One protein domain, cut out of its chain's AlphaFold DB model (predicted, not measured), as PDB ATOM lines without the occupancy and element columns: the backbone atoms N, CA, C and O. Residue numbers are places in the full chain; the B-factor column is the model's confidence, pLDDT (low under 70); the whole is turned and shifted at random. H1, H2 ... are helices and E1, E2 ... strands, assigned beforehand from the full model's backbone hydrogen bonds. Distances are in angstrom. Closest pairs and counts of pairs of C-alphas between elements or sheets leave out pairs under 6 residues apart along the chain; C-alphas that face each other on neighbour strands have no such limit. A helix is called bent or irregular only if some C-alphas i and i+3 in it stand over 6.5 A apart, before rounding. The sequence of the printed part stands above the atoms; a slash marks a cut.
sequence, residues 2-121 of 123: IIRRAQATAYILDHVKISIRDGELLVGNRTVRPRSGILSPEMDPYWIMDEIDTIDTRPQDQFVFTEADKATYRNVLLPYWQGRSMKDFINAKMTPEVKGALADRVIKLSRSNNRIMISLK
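This is residues 2 to 121 of the 123 residues of the protein "Formate acetyltransferase 2" of Lactobacillus manihotivorans DSM 13343 = JCM 12514 (UniProt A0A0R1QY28). A loose, open string of five short helices ends in a small strand hairpin, with no helix touching another. H1 sticks out free; after it the loop of residues 16 to 46 reaches one far end at Gly 23 and folds back to H2 and H3, and beyond H4 the opposite end holds H5 and the hairpin E1 and E2. The printed part has 120 residues, in the order H1 H2 H3 H4 H5 E1 E2, mostly helix, with one antiparallel sheet E1 - E2. It is loose, with a radius of gyration of the C-alphas of 17.7 A and spans of 53 by 40 by 32 A.

H1, residues 2 to 15, begins at C-alpha 2 (0.229, 21.843, 40.054) and is 20.1 A long. H2 is residues 47 to 51, 7.0 A. H3, residues 67 to 81, is 20.0 A long and only just irregular: C-alphas 75 and 78 are 6.8 A apart. H4 is residues 86 to 93, 11.0 A, and H5 residues 96 to 103, 10.5 A. E1, residues 107 to 112, is 14.2 A; E2, residues 115 to 120, is 14.8 A and ends at C-alpha 120 (-25.468, 19.475, 18.649).

H1 stands free. H2 and H3 are near each other, with 7 pairs of C-alphas within 10 A. H4 and H5 are apart. The closest C-alphas of H5 and E1 are those of Ala 101 and Ile 107, 5.8 A apart. E1 and E2 form a hairpin, antiparallel at 147 degrees, with N 115 and O 112 within hydrogen-bond range at 3.3 A. Every O i to N i+4 pair is within hydrogen-bond range in H1 and H5, against 9 of 11 in H3, 3 of 4 in H4 and 0 of 1 in H2, where 2 of 2 O i to N i+3 pairs are.

The C-alphas farthest apart are those of Gly 23 and Pro 96, at 55.0 A. The printed part has no cut. The links H1 to H2 and H2 to H3 are long. The mean pLDDT of the printed part is 88.8, and residues 110 to 121 are under 70.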
ATOM      1  N   ILE A   2       0.549  20.591  39.335       95.06
ATOM      2  CA  ILE A   2       0.229  21.843  40.054       95.06
ATOM      3  C   ILE A   2       1.430  22.781  40.278       95.06
ATOM      4  O   ILE A   2       1.331  23.959  39.957       95.06
ATOM      5  N   ILE A   3       2.584  22.258  40.712       97.75
ATOM      6  CA  ILE A   3       3.782  23.079  40.977       97.75
ATOM      7  C   ILE A   3       4.292  23.773  39.710       97.75
ATOM      8  O   ILE A   3       4.571  24.963  39.742       97.75
ATOM      9  N   ARG A   4       4.311  23.076  38.564       95.31
ATOM     10  CA  ARG A   4       4.705  23.681  37.279       95.31
ATOM     11  C   ARG A   4       3.802  24.849  36.885       95.31
ATOM     12  O   ARG A   4       4.294  25.839  36.361       95.31
ATOM     13  N   ARG A   5       2.491  24.736  37.131       95.19
ATOM     14  CA  ARG A   5       1.539  25.825  36.866       95.19
ATOM     15  C   ARG A   5       1.769  26.995  37.817       95.19
ATOM     16  O   ARG A   5       1.840  28.118  37.346       95.19
ATOM     17  N   ALA A   6       1.963  26.728  39.109       97.81
ATOM     18  CA  ALA A   6       2.272  27.764  40.093       97.81
ATOM     19  C   ALA A   6       3.565  28.523  39.744       97.81
ATOM     20  O   ALA A   6       3.567  29.749  39.727       97.81
ATOM     21  N   GLN A   7       4.631  27.804  39.383       98.00
ATOM     22  CA  GLN A   7       5.900  28.400  38.957       98.00
ATOM     23  C   GLN A   7       5.761  29.198  37.658       98.00
ATOM     24  O   GLN A   7       6.295  30.297  37.570       98.00
ATOM     25  N   ALA A   8       5.024  28.687  36.667       96.19
ATOM     26  CA  ALA A   8       4.768  29.425  35.432       96.19
ATOM     27  C   ALA A   8       3.971  30.711  35.696       96.19
ATOM     28  O   ALA A   8       4.311  31.756  35.156       96.19
ATOM     29  N   THR A   9       2.948  30.656  36.556       96.56
ATOM     30  CA  THR A   9       2.184  31.840  36.969       96.56
ATOM     31  C   THR A   9       3.071  32.854  37.681       96.56
ATOM     32  O   THR A   9       3.046  34.017  37.296       96.56
ATOM     33  N   ALA A  10       3.876  32.429  38.659       98.12
ATOM     34  CA  ALA A  10       4.811  33.313  39.356       98.12
ATOM     35  C   ALA A  10       5.794  33.968  38.375       98.12
ATOM     36  O   ALA A  10       5.875  35.188  38.313       98.12
ATOM     37  N   TYR A  11       6.429  33.171  37.510       97.94
ATOM     38  CA  TYR A  11       7.356  33.677  36.498       97.94
ATOM     39  C   TYR A  11       6.700  34.704  35.567       97.94
ATOM     40  O   TYR A  11       7.290  35.744  35.290       97.94
ATOM     41  N   ILE A  12       5.475  34.448  35.094       95.81
ATOM     42  CA  ILE A  12       4.744  35.401  34.250       95.81
ATOM     43  C   ILE A  12       4.468  36.697  35.016       95.81
ATOM     44  O   ILE A  12       4.708  37.764  34.467       95.81
ATOM     45  N   LEU A  13       3.987  36.623  36.258       95.81
ATOM     46  CA  LEU A  13       3.686  37.814  37.060       95.81
ATOM     47  C   LEU A  13       4.943  38.634  37.389       95.81
ATOM     48  O   LEU A  13       4.862  39.859  37.390       95.81
ATOM     49  N   ASP A  14       6.092  37.982  37.577       97.56
ATOM     50  CA  ASP A  14       7.375  38.645  37.847       97.56
ATOM     51  C   ASP A  14       7.987  39.315  36.600       97.56
ATOM     52  O   ASP A  14       8.756  40.266  36.728       97.56
ATOM     53  N   HIS A  15       7.670  38.835  35.390       96.50
ATOM     54  CA  HIS A  15       8.331  39.268  34.144       96.50
ATOM     55  C   HIS A  15       7.401  39.958  33.138       96.50
ATOM     56  O   HIS A  15       7.866  40.470  32.113       96.50
ATOM     57  N   VAL A  16       6.086  39.957  33.367       94.12
ATOM     58  CA  VAL A  16       5.134  40.607  32.464       94.12
ATOM     59  C   VAL A  16       5.383  42.113  32.437       94.12
ATOM     60  O   VAL A  16       5.570  42.766  33.460       94.12
ATOM     61  N   LYS A  17       5.361  42.695  31.236       95.19
ATOM     62  CA  LYS A  17       5.452  44.148  31.083       95.19
ATOM     63  C   LYS A  17       4.156  44.798  31.564       95.19
ATOM     64  O   LYS A  17       3.090  44.529  31.012       95.19
ATOM     65  N   ILE A  18       4.272  45.688  32.543       94.94
ATOM     66  CA  ILE A  18       3.156  46.462  33.088       94.94
ATOM     67  C   ILE A  18       3.017  47.767  32.297       94.94
ATOM     68  O   ILE A  18       4.010  48.426  31.993       94.94
ATOM     69  N   SER A  19       1.782  48.146  31.966       94.50
ATOM     70  CA  SER A  19       1.458  49.476  31.450       94.50
ATOM     71  C   SER A  19       0.365  50.126  32.295       94.50
ATOM     72  O   SER A  19      -0.651  49.498  32.604       94.50
ATOM     73  N   ILE A  20       0.605  51.388  32.649       95.56
ATOM     74  CA  ILE A  20      -0.367  52.303  33.247       95.56
ATOM     75  C   ILE A  20      -0.613  53.378  32.195       95.56
ATOM     76  O   ILE A  20       0.339  53.989  31.705       95.56
ATOM     77  N   ARG A  21      -1.863  53.540  31.776       93.81
ATOM     78  CA  ARG A  21      -2.243  54.466  30.706       93.81
ATOM     79  C   ARG A  21      -2.749  55.776  31.289       93.81
ATOM     80  O   ARG A  21      -3.210  55.825  32.427       93.81
ATOM     81  N   ASP A  22      -2.662  56.831  30.486       95.81
ATOM     82  CA  ASP A  22      -3.129  58.152  30.890       95.81
ATOM     83  C   ASP A  22      -4.619  58.117  31.269       95.81
ATOM     84  O   ASP A  22      -5.436  57.505  30.575       95.81
ATOM     85  N   GLY A  23      -4.949  58.719  32.412       95.69
ATOM     86  CA  GLY A  23      -6.298  58.719  32.982       95.69
ATOM     87  C   GLY A  23      -6.768  57.415  33.652       95.69
ATOM     88  O   GLY A  23      -7.905  57.375  34.124       95.69
ATOM     89  N   GLU A  24      -5.955  56.350  33.735       96.31
ATOM     90  CA  GLU A  24      -6.347  55.126  34.456       96.31
ATOM     91  C   GLU A  24      -6.368  55.358  35.982       96.31
ATOM     92  O   GLU A  24      -5.329  55.515  36.617       96.31
ATOM     93  N   LEU A  25      -7.564  55.329  36.588       97.19
ATOM     94  CA  LEU A  25      -7.736  55.330  38.054       97.19
ATOM     95  C   LEU A  25      -7.606  53.927  38.667       97.19
ATOM     96  O   LEU A  25      -7.207  53.779  39.819       97.19
ATOM     97  N   LEU A  26      -7.955  52.894  37.896       96.38
ATOM     98  CA  LEU A  26      -7.790  51.487  38.254       96.38
ATOM     99  C   LEU A  26      -6.858  50.836  37.236       96.38
ATOM    100  O   LEU A  26      -7.152  50.818  36.042       96.38
ATOM    101  N   VAL A  27      -5.745  50.301  37.729       95.19
ATOM    102  CA  VAL A  27      -4.693  49.702  36.904       95.19
ATOM    103  C   VAL A  27      -4.775  48.180  36.934       95.19
ATOM    104  O   VAL A  27      -5.238  47.583  37.905       95.19
ATOM    105  N   GLY A  28      -4.310  47.538  35.866       92.00
ATOM    106  CA  GLY A  28      -4.347  46.079  35.748       92.00
ATOM    107  C   GLY A  28      -4.597  45.637  34.317       92.00
ATOM    108  O   GLY A  28      -5.689  45.196  33.965       92.00
ATOM    109  N   ASN A  29      -3.575  45.760  33.475       91.31
ATOM    110  CA  ASN A  29      -3.652  45.389  32.068       91.31
ATOM    111  C   ASN A  29      -3.001  44.023  31.820       91.31
ATOM    112  O   ASN A  29      -1.928  43.731  32.336       91.31
ATOM    113  N   ARG A  30      -3.633  43.194  30.979       88.62
ATOM    114  CA  ARG A  30      -3.062  41.897  30.555       88.62
ATOM    115  C   ARG A  30      -1.965  42.042  29.495       88.62
ATOM    116  O   ARG A  30      -1.157  41.139  29.320       88.62
ATOM    117  N   THR A  31      -1.963  43.154  28.766       91.00
ATOM    118  CA  THR A  31      -1.044  43.444  27.662       91.00
ATOM    119  C   THR A  31      -0.658  44.916  27.681       91.00
ATOM    120  O   THR A  31      -1.470  45.771  28.042       91.00
ATOM    121  N   VAL A  32       0.560  45.225  27.223       91.31
ATOM    122  CA  VAL A  32       1.054  46.610  27.144       91.31
ATOM    123  C   VAL A  32       0.118  47.467  26.290       91.31
ATOM    124  O   VAL A  32      -0.379  48.501  26.743       91.31
ATOM    125  N   ARG A  33      -0.180  46.997  25.071       91.00
ATOM    126  CA  ARG A  33      -1.126  47.647  24.160       91.00
ATOM    127  C   ARG A  33      -2.571  47.301  24.539       91.00
ATOM    128  O   ARG A  33      -2.838  46.158  24.921       91.00
ATOM    129  N   PRO A  34      -3.509  48.257  24.434       89.19
ATOM    130  CA  PRO A  34      -4.920  47.992  24.682       89.19
ATOM    131  C   PRO A  34      -5.471  46.969  23.685       89.19
ATOM    132  O   PRO A  34      -4.998  46.866  22.554       89.19
ATOM    133  N   ARG A  35      -6.480  46.206  24.127       88.69
ATOM    134  CA  ARG A  35      -7.254  45.257  23.302       88.69
ATOM    135  C   ARG A  35      -6.414  44.225  22.531       88.69
ATOM    136  O   ARG A  35      -6.848  43.730  21.498       88.69
ATOM    137  N   SER A  36      -5.228  43.885  23.032       92.81
ATOM    138  CA  SER A  36      -4.384  42.856  22.420       92.81
ATOM    139  C   SER A  36      -4.758  41.456  22.908       92.81
ATOM    140  O   SER A  36      -5.207  41.275  24.044       92.81
ATOM    141  N   GLY A  37      -4.577  40.466  22.035       90.69
ATOM    142  CA  GLY A  37      -4.737  39.055  22.370       90.69
ATOM    143  C   GLY A  37      -3.529  38.501  23.127       90.69
ATOM    144  O   GLY A  37      -2.421  39.023  23.026       90.69
ATOM    145  N   ILE A  38      -3.753  37.419  23.871       91.38
ATOM    146  CA  ILE A  38      -2.698  36.567  24.430       91.38
ATOM    147  C   ILE A  38      -2.903  35.179  23.843       91.38
ATOM    148  O   ILE A  38      -4.024  34.670  23.838       91.38
ATOM    149  N   LEU A  39      -1.824  34.575  23.356       92.69
ATOM    150  CA  LEU A  39      -1.840  33.193  22.902       92.69
ATOM    151  C   LEU A  39      -1.532  32.261  24.075       92.69
ATOM    152  O   LEU A  39      -0.602  32.500  24.844       92.69
ATOM    153  N   SER A  40      -2.303  31.181  24.167       93.94
ATOM    154  CA  SER A  40      -2.156  30.122  25.170       93.94
ATOM    155  C   SER A  40      -1.789  28.800  24.481       93.94
ATOM    156  O   SER A  40      -2.654  27.935  24.305       93.94
ATOM    157  N   PRO A  41      -0.533  28.637  24.016       95.12
ATOM    158  CA  PRO A  41      -0.103  27.449  23.273       95.12
ATOM    159  C   PRO A  41      -0.139  26.161  24.116       95.12
ATOM    160  O   PRO A  41      -0.194  25.065  23.568       95.12
ATOM    161  N   GLU A  42      -0.191  26.267  25.447       94.94
ATOM    162  CA  GLU A  42      -0.419  25.131  26.342       94.94
ATOM    163  C   GLU A  42      -1.809  24.496  26.174       94.94
ATOM    164  O   GLU A  42      -2.025  23.348  26.572       94.94
ATOM    165  N   MET A  43      -2.754  25.235  25.590       92.94
ATOM    166  CA  MET A  43      -4.134  24.800  25.397       92.94
ATOM    167  C   MET A  43      -4.335  24.179  24.018       92.94
ATOM    168  O   MET A  43      -4.695  23.006  23.932       92.94
ATOM    169  N   ASP A  44      -4.101  24.959  22.964       94.31
ATOM    170  CA  ASP A  44      -4.201  24.538  21.566       94.31
ATOM    171  C   ASP A  44      -3.181  25.342  20.738       94.31
ATOM    172  O   ASP A  44      -3.395  26.539  20.515       94.31
ATOM    173  N   PRO A  45      -2.054  24.727  20.335       95.25
ATOM    174  CA  PRO A  45      -1.013  25.413  19.580       95.25
ATOM    175  C   PRO A  45      -1.249  25.396  18.062       95.25
ATOM    176  O   PRO A  45      -0.462  25.980  17.323       95.25
ATOM    177  N   TYR A  46      -2.289  24.707  17.578       95.44
ATOM    178  CA  TYR A  46      -2.427  24.386  16.157       95.44
ATOM    179  C   TYR A  46      -3.321  25.368  15.411       95.44
ATOM    180  O   TYR A  46      -2.959  25.792  14.325       95.44
ATOM    181  N   TRP A  47      -4.447  25.783  16.000       92.88
ATOM    182  CA  TRP A  47      -5.432  26.622  15.297       92.88
ATOM    183  C   TRP A  47      -4.831  27.917  14.738       92.88
ATOM    184  O   TRP A  47      -5.185  28.357  13.650       92.88
ATOM    185  N   ILE A  48      -3.904  28.533  15.478       94.31
ATOM    186  CA  ILE A  48      -3.311  29.794  15.050       94.31
ATOM    187  C   ILE A  48      -2.408  29.585  13.844       94.31
ATOM    188  O   ILE A  48      -2.258  30.509  13.069       94.31
ATOM    189  N   MET A  49      -1.846  28.389  13.641       95.19
ATOM    190  CA  MET A  49      -1.034  28.086  12.462       95.19
ATOM    191  C   MET A  49      -1.855  28.084  11.175       95.19
ATOM    192  O   MET A  49      -1.312  28.437  10.131       95.19
ATOM    193  N   ASP A  50      -3.145  27.765  11.262       94.06
ATOM    194  CA  ASP A  50      -4.064  27.819  10.123       94.06
ATOM    195  C   ASP A  50      -4.406  29.273   9.733       94.06
ATOM    196  O   ASP A  50      -4.759  29.545   8.587       94.06
ATOM    197  N   GLU A  51      -4.277  30.219  10.673       95.19
ATOM    198  CA  GLU A  51      -4.653  31.631  10.502       95.19
ATOM    199  C   GLU A  51      -3.469  32.609  10.650       95.19
ATOM    200  O   GLU A  51      -3.654  33.820  10.559       95.19
ATOM    201  N   ILE A  52      -2.238  32.134  10.877       94.62
ATOM    202  CA  ILE A  52      -1.113  32.980  11.327       94.62
ATOM    203  C   ILE A  52      -0.770  34.094  10.329       94.62
ATOM    204  O   ILE A  52      -0.309  35.158  10.734       94.62
ATOM    205  N   ASP A  53      -1.026  33.863   9.040       95.75
ATOM    206  CA  ASP A  53      -0.779  34.817   7.955       95.75
ATOM    207  C   ASP A  53      -2.038  35.552   7.472       95.75
ATOM    208  O   ASP A  53      -1.937  36.383   6.577       95.75
ATOM    209  N   THR A  54      -3.212  35.258   8.040       95.94
ATOM    210  CA  THR A  54      -4.509  35.803   7.591       95.94
ATOM    211  C   THR A  54      -5.352  36.415   8.716       95.94
ATOM    212  O   THR A  54      -6.364  37.067   8.459       95.94
ATOM    213  N   ILE A  55      -4.955  36.247   9.982       95.25
ATOM    214  CA  ILE A  55      -5.688  36.730  11.165       95.25
ATOM    215  C   ILE A  55      -5.811  38.261  11.238       95.25
ATOM    216  O   ILE A  55      -6.697  38.788  11.913       95.25
ATOM    217  N   ASP A  56      -4.948  38.984  10.535       95.44
ATOM    218  CA  ASP A  56      -4.975  40.440  10.414       95.44
ATOM    219  C   ASP A  56      -6.022  40.937   9.405       95.44
ATOM    220  O   ASP A  56      -6.478  42.073   9.505       95.44
ATOM    221  N   THR A  57      -6.450  40.079   8.479       95.94
ATOM    222  CA  THR A  57      -7.374  40.409   7.383       95.94
ATOM    223  C   THR A  57      -8.691  39.637   7.437       95.94
ATOM    224  O   THR A  57      -9.591  39.885   6.632       95.94
ATOM    225  N   ARG A  58      -8.863  38.737   8.413       94.94
ATOM    226  CA  ARG A  58     -10.100  37.965   8.595       94.94
ATOM    227  C   ARG A  58     -11.324  38.875   8.815       94.94
ATOM    228  O   ARG A  58     -11.187  39.974   9.349       94.94
ATOM    229  N   PRO A  59     -12.543  38.445   8.447       94.62
ATOM    230  CA  PRO A  59     -13.715  39.329   8.426       94.62
ATOM    231  C   PRO A  59     -14.182  39.802   9.811       94.62
ATOM    232  O   PRO A  59     -14.886  40.803   9.907       94.62
ATOM    233  N   GLN A  60     -13.813  39.098  10.883       92.38
ATOM    234  CA  GLN A  60     -14.226  39.420  12.246       92.38
ATOM    235  C   GLN A  60     -13.063  39.262  13.227       92.38
ATOM    236  O   GLN A  60     -12.314  38.294  13.145       92.38
ATOM    237  N   ASP A  61     -12.970  40.178  14.196       91.00
ATOM    238  CA  ASP A  61     -11.990  40.149  15.288       91.00
ATOM    239  C   ASP A  61     -10.536  40.085  14.779       91.00
ATOM    240  O   ASP A  61      -9.769  39.189  15.133       91.00
ATOM    241  N   GLN A  62     -10.152  41.017  13.910       94.38
ATOM    242  CA  GLN A  62      -8.794  41.097  13.363       94.38
ATOM    243  C   GLN A  62      -7.746  41.360  14.449       94.38
ATOM    244  O   GLN A  62      -7.960  42.165  15.361       94.38
ATOM    245  N   PHE A  63      -6.584  40.719  14.319       94.25
ATOM    246  CA  PHE A  63      -5.425  40.966  15.174       94.25
ATOM    247  C   PHE A  63      -4.172  41.171  14.333       94.25
ATOM    248  O   PHE A  63      -3.862  40.370  13.460       94.25
ATOM    249  N   VAL A  64      -3.402  42.211  14.653       94.19
ATOM    250  CA  VAL A  64      -2.065  42.386  14.078       94.19
ATOM    251  C   VAL A  64      -1.135  41.329  14.665       94.19
ATOM    252  O   VAL A  64      -0.943  41.280  15.882       94.19
ATOM    253  N   PHE A  65      -0.520  40.528  13.797       94.94
ATOM    254  CA  PHE A  65       0.490  39.539  14.161       94.94
ATOM    255  C   PHE A  65       1.800  39.911  13.468       94.94
ATOM    256  O   PHE A  65       1.943  39.746  12.259       94.94
ATOM    257  N   THR A  66       2.753  40.470  14.215       95.00
ATOM    258  CA  THR A  66       4.012  40.940  13.619       95.00
ATOM    259  C   THR A  66       4.864  39.770  13.129       95.00
ATOM    260  O   THR A  66       4.837  38.699  13.731       95.00
ATOM    261  N   GLU A  67       5.686  39.968  12.096       97.06
ATOM    262  CA  GLU A  67       6.583  38.913  11.590       97.06
ATOM    263  C   GLU A  67       7.527  38.358  12.673       97.06
ATOM    264  O   GLU A  67       7.798  37.157  12.712       97.06
ATOM    265  N   ALA A  68       7.970  39.204  13.609       96.94
ATOM    266  CA  ALA A  68       8.793  38.784  14.743       96.94
ATOM    267  C   ALA A  68       8.030  37.860  15.706       96.94
ATOM    268  O   ALA A  68       8.553  36.827  16.143       96.94
ATOM    269  N   ASP A  69       6.775  38.195  16.012       95.62
ATOM    270  CA  ASP A  69       5.925  37.339  16.832       95.62
ATOM    271  C   ASP A  69       5.627  36.029  16.082       95.62
ATOM    272  O   ASP A  69       5.668  34.957  16.691       95.62
ATOM    273  N   LYS A  70       5.352  36.080  14.765       97.06
ATOM    274  CA  LYS A  70       5.078  34.881  13.950       97.06
ATOM    275  C   LYS A  70       6.274  33.937  13.969       97.06
ATOM    276  O   LYS A  70       6.113  32.740  14.198       97.06
ATOM    277  N   ALA A  71       7.481  34.472  13.783       98.00
ATOM    278  CA  ALA A  71       8.723  33.711  13.863       98.00
ATOM    279  C   ALA A  71       8.915  33.086  15.253       98.00
ATOM    280  O   ALA A  71       9.242  31.906  15.353       98.00
ATOM    281  N   THR A  72       8.646  33.837  16.325       97.69
ATOM    282  CA  THR A  72       8.688  33.313  17.700       97.69
ATOM    283  C   THR A  72       7.705  32.158  17.877       97.69
ATOM    284  O   THR A  72       8.051  31.117  18.440       97.69
ATOM    285  N   TYR A  73       6.485  32.301  17.358       97.56
ATOM    286  CA  TYR A  73       5.477  31.259  17.461       97.56
ATOM    287  C   TYR A  73       5.893  29.988  16.710       97.56
ATOM    288  O   TYR A  73       5.912  28.909  17.301       97.56
ATOM    289  N   ARG A  74       6.298  30.126  15.440       97.38
ATOM    290  CA  ARG A  74       6.717  29.018  14.567       97.38
ATOM    291  C   ARG A  74       7.953  28.287  15.086       97.38
ATOM    292  O   ARG A  74       7.978  27.062  15.086       97.38
ATOM    293  N   ASN A  75       8.963  29.032  15.527       98.06
ATOM    294  CA  ASN A  75      10.290  28.474  15.791       98.06
ATOM    295  C   ASN A  75      10.499  28.076  17.255       98.06
ATOM    296  O   ASN A  75      11.362  27.250  17.539       98.06
ATOM    297  N   VAL A  76       9.737  28.657  18.190       98.00
ATOM    298  CA  VAL A  76       9.937  28.440  19.632       98.00
ATOM    299  C   VAL A  76       8.705  27.823  20.278       98.00
ATOM    300  O   VAL A  76       8.806  26.779  20.925       98.00
ATOM    301  N   LEU A  77       7.536  28.449  20.121       97.38
ATOM    302  CA  LEU A  77       6.349  28.050  20.880       97.38
ATOM    303  C   LEU A  77       5.737  26.750  20.356       97.38
ATOM    304  O   LEU A  77       5.543  25.821  21.140       97.38
ATOM    305  N   LEU A  78       5.466  26.660  19.052       97.56
ATOM    306  CA  LEU A  78       4.854  25.474  18.454       97.56
ATOM    307  C   LEU A  78       5.693  24.202  18.696       97.56
ATOM    308  O   LEU A  78       5.129  23.246  19.232       97.56
ATOM    309  N   PRO A  79       7.020  24.172  18.435       98.19
ATOM    310  CA  PRO A  79       7.822  22.965  18.645       98.19
ATOM    311  C   PRO A  79       7.865  22.503  20.106       98.19
ATOM    312  O   PRO A  79       7.949  21.308  20.380       98.19
ATOM    313  N   TYR A  80       7.800  23.433  21.065       97.94
ATOM    314  CA  TYR A  80       7.797  23.079  22.483       97.94
ATOM    315  C   TYR A  80       6.450  22.504  22.946       97.94
ATOM    316  O   TYR A  80       6.439  21.619  23.808       97.94
ATOM    317  N   TRP A  81       5.331  23.028  22.434       97.75
ATOM    318  CA  TRP A  81       3.982  22.684  22.901       97.75
ATOM    319  C   TRP A  81       3.305  21.565  22.113       97.75
ATOM    320  O   TRP A  81       2.419  20.905  22.662       97.75
ATOM    321  N   GLN A  82       3.737  21.306  20.880       96.62
ATOM    322  CA  GLN A  82       3.270  20.170  20.094       96.62
ATOM    323  C   GLN A  82       3.507  18.852  20.851       96.62
ATOM    324  O   GLN A  82       4.598  18.574  21.350       96.62
ATOM    325  N   GLY A  83       2.452  18.048  20.984       96.81
ATOM    326  CA  GLY A  83       2.461  16.801  21.752       96.81
ATOM    327  C   GLY A  83       2.414  16.985  23.276       96.81
ATOM    328  O   GLY A  83       2.430  15.997  24.010       96.81
ATOM    329  N   ARG A  84       2.355  18.226  23.777       95.69
ATOM    330  CA  ARG A  84       2.284  18.562  25.214       95.69
ATOM    331  C   ARG A  84       1.044  19.372  25.583       95.69
ATOM    332  O   ARG A  84       0.845  19.661  26.766       95.69
ATOM    333  N   SER A  85       0.246  19.767  24.595       95.19
ATOM    334  CA  SER A  85      -0.900  20.645  24.793       95.19
ATOM    335  C   SER A  85      -2.100  19.908  25.386       95.19
ATOM    336  O   SER A  85      -2.227  18.680  25.313       95.19
ATOM    337  N   MET A  86      -3.035  20.666  25.960       92.69
ATOM    338  CA  MET A  86      -4.311  20.107  26.404       92.69
ATOM    339  C   MET A  86      -5.102  19.502  25.233       92.69
ATOM    340  O   MET A  86      -5.740  18.465  25.408       92.69
ATOM    341  N   LYS A  87      -5.036  20.106  24.040       92.31
ATOM    342  CA  LYS A  87      -5.640  19.581  22.809       92.31
ATOM    343  C   LYS A  87      -5.120  18.181  22.478       92.31
ATOM    344  O   LYS A  87      -5.931  17.288  22.241       92.31
ATOM    345  N   ASP A  88      -3.805  17.970  22.547       94.75
ATOM    346  CA  ASP A  88      -3.185  16.655  22.321       94.75
ATOM    347  C   ASP A  88      -3.676  15.625  23.338       94.75
ATOM    348  O   ASP A  88      -4.087  14.522  22.974       94.75
ATOM    349  N   PHE A  89      -3.697  16.011  24.618       93.62
ATOM    350  CA  PHE A  89      -4.178  15.151  25.696       93.62
ATOM    351  C   PHE A  89      -5.636  14.721  25.484       93.62
ATOM    352  O   PHE A  89      -5.954  13.542  25.633       93.62
ATOM    353  N   ILE A  90      -6.522  15.653  25.118       91.50
ATOM    354  CA  ILE A  90      -7.938  15.353  24.875       91.50
ATOM    355  C   ILE A  90      -8.080  14.455  23.641       91.50
ATOM    356  O   ILE A  90      -8.747  13.424  23.718       91.50
ATOM    357  N   ASN A  91      -7.426  14.792  22.526       91.12
ATOM    358  CA  ASN A  91      -7.504  14.029  21.276       91.12
ATOM    359  C   ASN A  91      -7.046  12.569  21.448       91.12
ATOM    360  O   ASN A  91      -7.638  11.660  20.858       91.12
ATOM    361  N   ALA A  92      -6.031  12.330  22.285       93.50
ATOM    362  CA  ALA A  92      -5.539  10.992  22.615       93.50
ATOM    363  C   ALA A  92      -6.537  10.148  23.432       93.50
ATOM    364  O   ALA A  92      -6.432   8.924  23.452       93.50
ATOM    365  N   LYS A  93      -7.504  10.781  24.107       92.25
ATOM    366  CA  LYS A  93      -8.535  10.110  24.916       92.25
ATOM    367  C   LYS A  93      -9.872   9.946  24.191       92.25
ATOM    368  O   LYS A  93     -10.749   9.264  24.711       92.25
ATOM    369  N   MET A  94     -10.047  10.554  23.017       91.38
ATOM    370  CA  MET A  94     -11.293  10.448  22.256       91.38
ATOM    371  C   MET A  94     -11.480   9.048  21.668       91.38
ATOM    372  O   MET A  94     -10.581   8.514  21.010       91.38
ATOM    373  N   THR A  95     -12.677   8.493  21.846       93.88
ATOM    374  CA  THR A  95     -13.090   7.238  21.211       93.88
ATOM    375  C   THR A  95     -13.297   7.429  19.699       93.88
ATOM    376  O   THR A  95     -13.529   8.556  19.248       93.88
ATOM    377  N   PRO A  96     -13.233   6.351  18.893       94.50
ATOM    378  CA  PRO A  96     -13.511   6.423  17.457       94.50
ATOM    379  C   PRO A  96     -14.885   7.020  17.133       94.50
ATOM    380  O   PRO A  96     -14.993   7.826  16.218       94.50
ATOM    381  N   GLU A  97     -15.908   6.695  17.925       93.81
ATOM    382  CA  GLU A  97     -17.269   7.216  17.758       93.81
ATOM    383  C   GLU A  97     -17.333   8.742  17.920       93.81
ATOM    384  O   GLU A  97     -17.878   9.443  17.069       93.81
ATOM    385  N   VAL A  98     -16.686   9.285  18.959       91.19
ATOM    386  CA  VAL A  98     -16.607  10.739  19.178       91.19
ATOM    387  C   VAL A  98     -15.834  11.424  18.050       91.19
ATOM    388  O   VAL A  98     -16.215  12.509  17.613       91.19
ATOM    389  N   LYS A  99     -14.765  10.794  17.547       89.50
ATOM    390  CA  LYS A  99     -14.009  11.310  16.393       89.50
ATOM    391  C   LYS A  99     -14.859  11.328  15.122       89.50
ATOM    392  O   LYS A  99     -14.791  12.312  14.390       89.50
ATOM    393  N   GLY A 100     -15.672  10.296  14.895       92.62
ATOM    394  CA  GLY A 100     -16.638  10.242  13.794       92.62
ATOM    395  C   GLY A 100     -17.649  11.383  13.879       92.62
ATOM    396  O   GLY A 100     -17.724  12.206  12.974       92.62
ATOM    397  N   ALA A 101     -18.314  11.539  15.025       92.12
ATOM    398  CA  ALA A 101     -19.293  12.609  15.229       92.12
ATOM    399  C   ALA A 101     -18.701  14.029  15.080       92.12
ATOM    400  O   ALA A 101     -19.400  14.952  14.649       92.12
ATOM    401  N   LEU A 102     -17.423  14.225  15.432       89.56
ATOM    402  CA  LEU A 102     -16.695  15.477  15.180       89.56
ATOM    403  C   LEU A 102     -16.446  15.708  13.688       89.56
ATOM    404  O   LEU A 102     -16.635  16.828  13.210       89.56
ATOM    405  N   ALA A 103     -16.007  14.673  12.967       89.12
ATOM    406  CA  ALA A 103     -15.752  14.739  11.529       89.12
ATOM    407  C   ALA A 103     -17.041  15.038  10.749       89.12
ATOM    408  O   ALA A 103     -17.049  15.917   9.888       89.12
ATOM    409  N   ASP A 104     -18.144  14.410  11.154       92.94
ATOM    410  CA  ASP A 104     -19.481  14.611  10.589       92.94
ATOM    411  C   ASP A 104     -20.114  15.948  11.019       92.94
ATOM    412  O   ASP A 104     -21.202  16.309  10.573       92.94
ATOM    413  N   ARG A 105     -19.430  16.714  11.884       86.75
ATOM    414  CA  ARG A 105     -19.875  18.006  12.437       86.75
ATOM    415  C   ARG A 105     -21.217  17.932  13.173       86.75
ATOM    416  O   ARG A 105     -21.884  18.955  13.337       86.75
ATOM    417  N   VAL A 106     -21.585  16.744  13.652       89.56
ATOM    418  CA  VAL A 106     -22.732  16.531  14.546       89.56
ATOM    419  C   VAL A 106     -22.460  17.206  15.884       89.56
ATOM    420  O   VAL A 106     -23.347  17.832  16.462       89.56
ATOM    421  N   ILE A 107     -21.208  17.124  16.341       83.75
ATOM    422  CA  ILE A 107     -20.729  17.754  17.568       83.75
ATOM    423  C   ILE A 107     -19.540  18.669  17.273       83.75
ATOM    424  O   ILE A 107     -18.691  18.364  16.440       83.75
ATOM    425  N   LYS A 108     -19.439  19.783  18.002       82.38
ATOM    426  CA  LYS A 108     -18.224  20.610  18.060       82.38
ATOM    427  C   LYS A 108     -17.662  20.573  19.472       82.38
ATOM    428  O   LYS A 108     -18.347  20.944  20.418       82.38
ATOM    429  N   LEU A 109     -16.399  20.177  19.602       77.50
ATOM    430  CA  LEU A 109     -15.664  20.259  20.861       77.50
ATOM    431  C   LEU A 109     -14.972  21.622  20.957       77.50
ATOM    432  O   LEU A 109     -13.892  21.832  20.404       77.50
ATOM    433  N   SER A 110     -15.620  22.553  21.654       65.31
ATOM    434  CA  SER A 110     -15.046  23.837  22.061       65.31
ATOM    435  C   SER A 110     -15.040  23.960  23.584       65.31
ATOM    436  O   SER A 110     -15.838  23.340  24.289       65.31
ATOM    437  N   ARG A 111     -14.106  24.751  24.117       51.19
ATOM    438  CA  ARG A 111     -14.055  25.036  25.552       51.19
ATOM    439  C   ARG A 111     -14.998  26.193  25.872       51.19
ATOM    440  O   ARG A 111     -14.749  27.314  25.444       51.19
ATOM    441  N   SER A 112     -15.995  25.947  26.712       36.00
ATOM    442  CA  SER A 112     -16.611  26.972  27.556       36.00
ATOM    443  C   SER A 112     -16.463  26.544  29.023       36.00
ATOM    444  O   SER A 112     -16.369  25.360  29.328       36.00
ATOM    445  N   ASN A 113     -16.261  27.513  29.917       30.45
ATOM    446  CA  ASN A 113     -15.963  27.369  31.354       30.45
ATOM    447  C   ASN A 113     -16.261  25.994  31.990       30.45
ATOM    448  O   ASN A 113     -17.418  25.623  32.144       30.45
ATOM    449  N   ASN A 114     -15.205  25.273  32.400       32.53
ATOM    450  CA  ASN A 114     -15.225  24.011  33.167       32.53
ATOM    451  C   ASN A 114     -16.216  22.909  32.720       32.53
ATOM    452  O   ASN A 114     -16.402  21.935  33.448       32.53
ATOM    453  N   ARG A 115     -16.808  23.003  31.525       28.73
ATOM    454  CA  ARG A 115     -17.712  22.002  30.959       28.73
ATOM    455  C   ARG A 115     -17.418  21.836  29.474       28.73
ATOM    456  O   ARG A 115     -17.407  22.795  28.713       28.73
ATOM    457  N   ILE A 116     -17.176  20.599  29.057       41.69
ATOM    458  CA  ILE A 116     -17.192  20.256  27.635       41.69
ATOM    459  C   ILE A 116     -18.649  20.400  27.184       41.69
ATOM    460  O   ILE A 116     -19.494  19.601  27.577       41.69
ATOM    461  N   MET A 117     -18.950  21.447  26.414       42.12
ATOM    462  CA  MET A 117     -20.257  21.605  25.784       42.12
ATOM    463  C   MET A 117     -20.240  20.851  24.460       42.12
ATOM    464  O   MET A 117     -19.521  21.220  23.535       42.12
ATOM    465  N   ILE A 118     -21.043  19.796  24.376       47.44
ATOM    466  CA  ILE A 118     -21.388  19.166  23.108       47.44
ATOM    467  C   ILE A 118     -22.503  20.024  22.506       47.44
ATOM    468  O   ILE A 118     -23.656  19.920  22.915       47.44
ATOM    469  N   SER A 119     -22.153  20.928  21.591       46.91
ATOM    470  CA  SER A 119     -23.164  21.635  20.801       46.91
ATOM    471  C   SER A 119     -23.597  20.721  19.660       46.91
ATOM    472  O   SER A 119     -22.787  20.437  18.775       46.91
ATOM    473  N   LEU A 120     -24.836  20.229  19.727       37.69
ATOM    474  CA  LEU A 120     -25.468  19.475  18.649       37.69
ATOM    475  C   LEU A 120     -25.999  20.463  17.614       37.69
ATOM    476  O   LEU A 120     -26.734  21.393  17.954       37.69
ATOM    477  N   LYS A 121     -25.630  20.265  16.351       39.38
ATOM    478  CA  LYS A 121     -26.226  21.019  15.250       39.38
ATOM    479  C   LYS A 121     -27.676  20.537  15.084       39.38
ATOM    480  O   LYS A 121     -27.888  19.368  14.778       39.38
TER     481      LYS A 121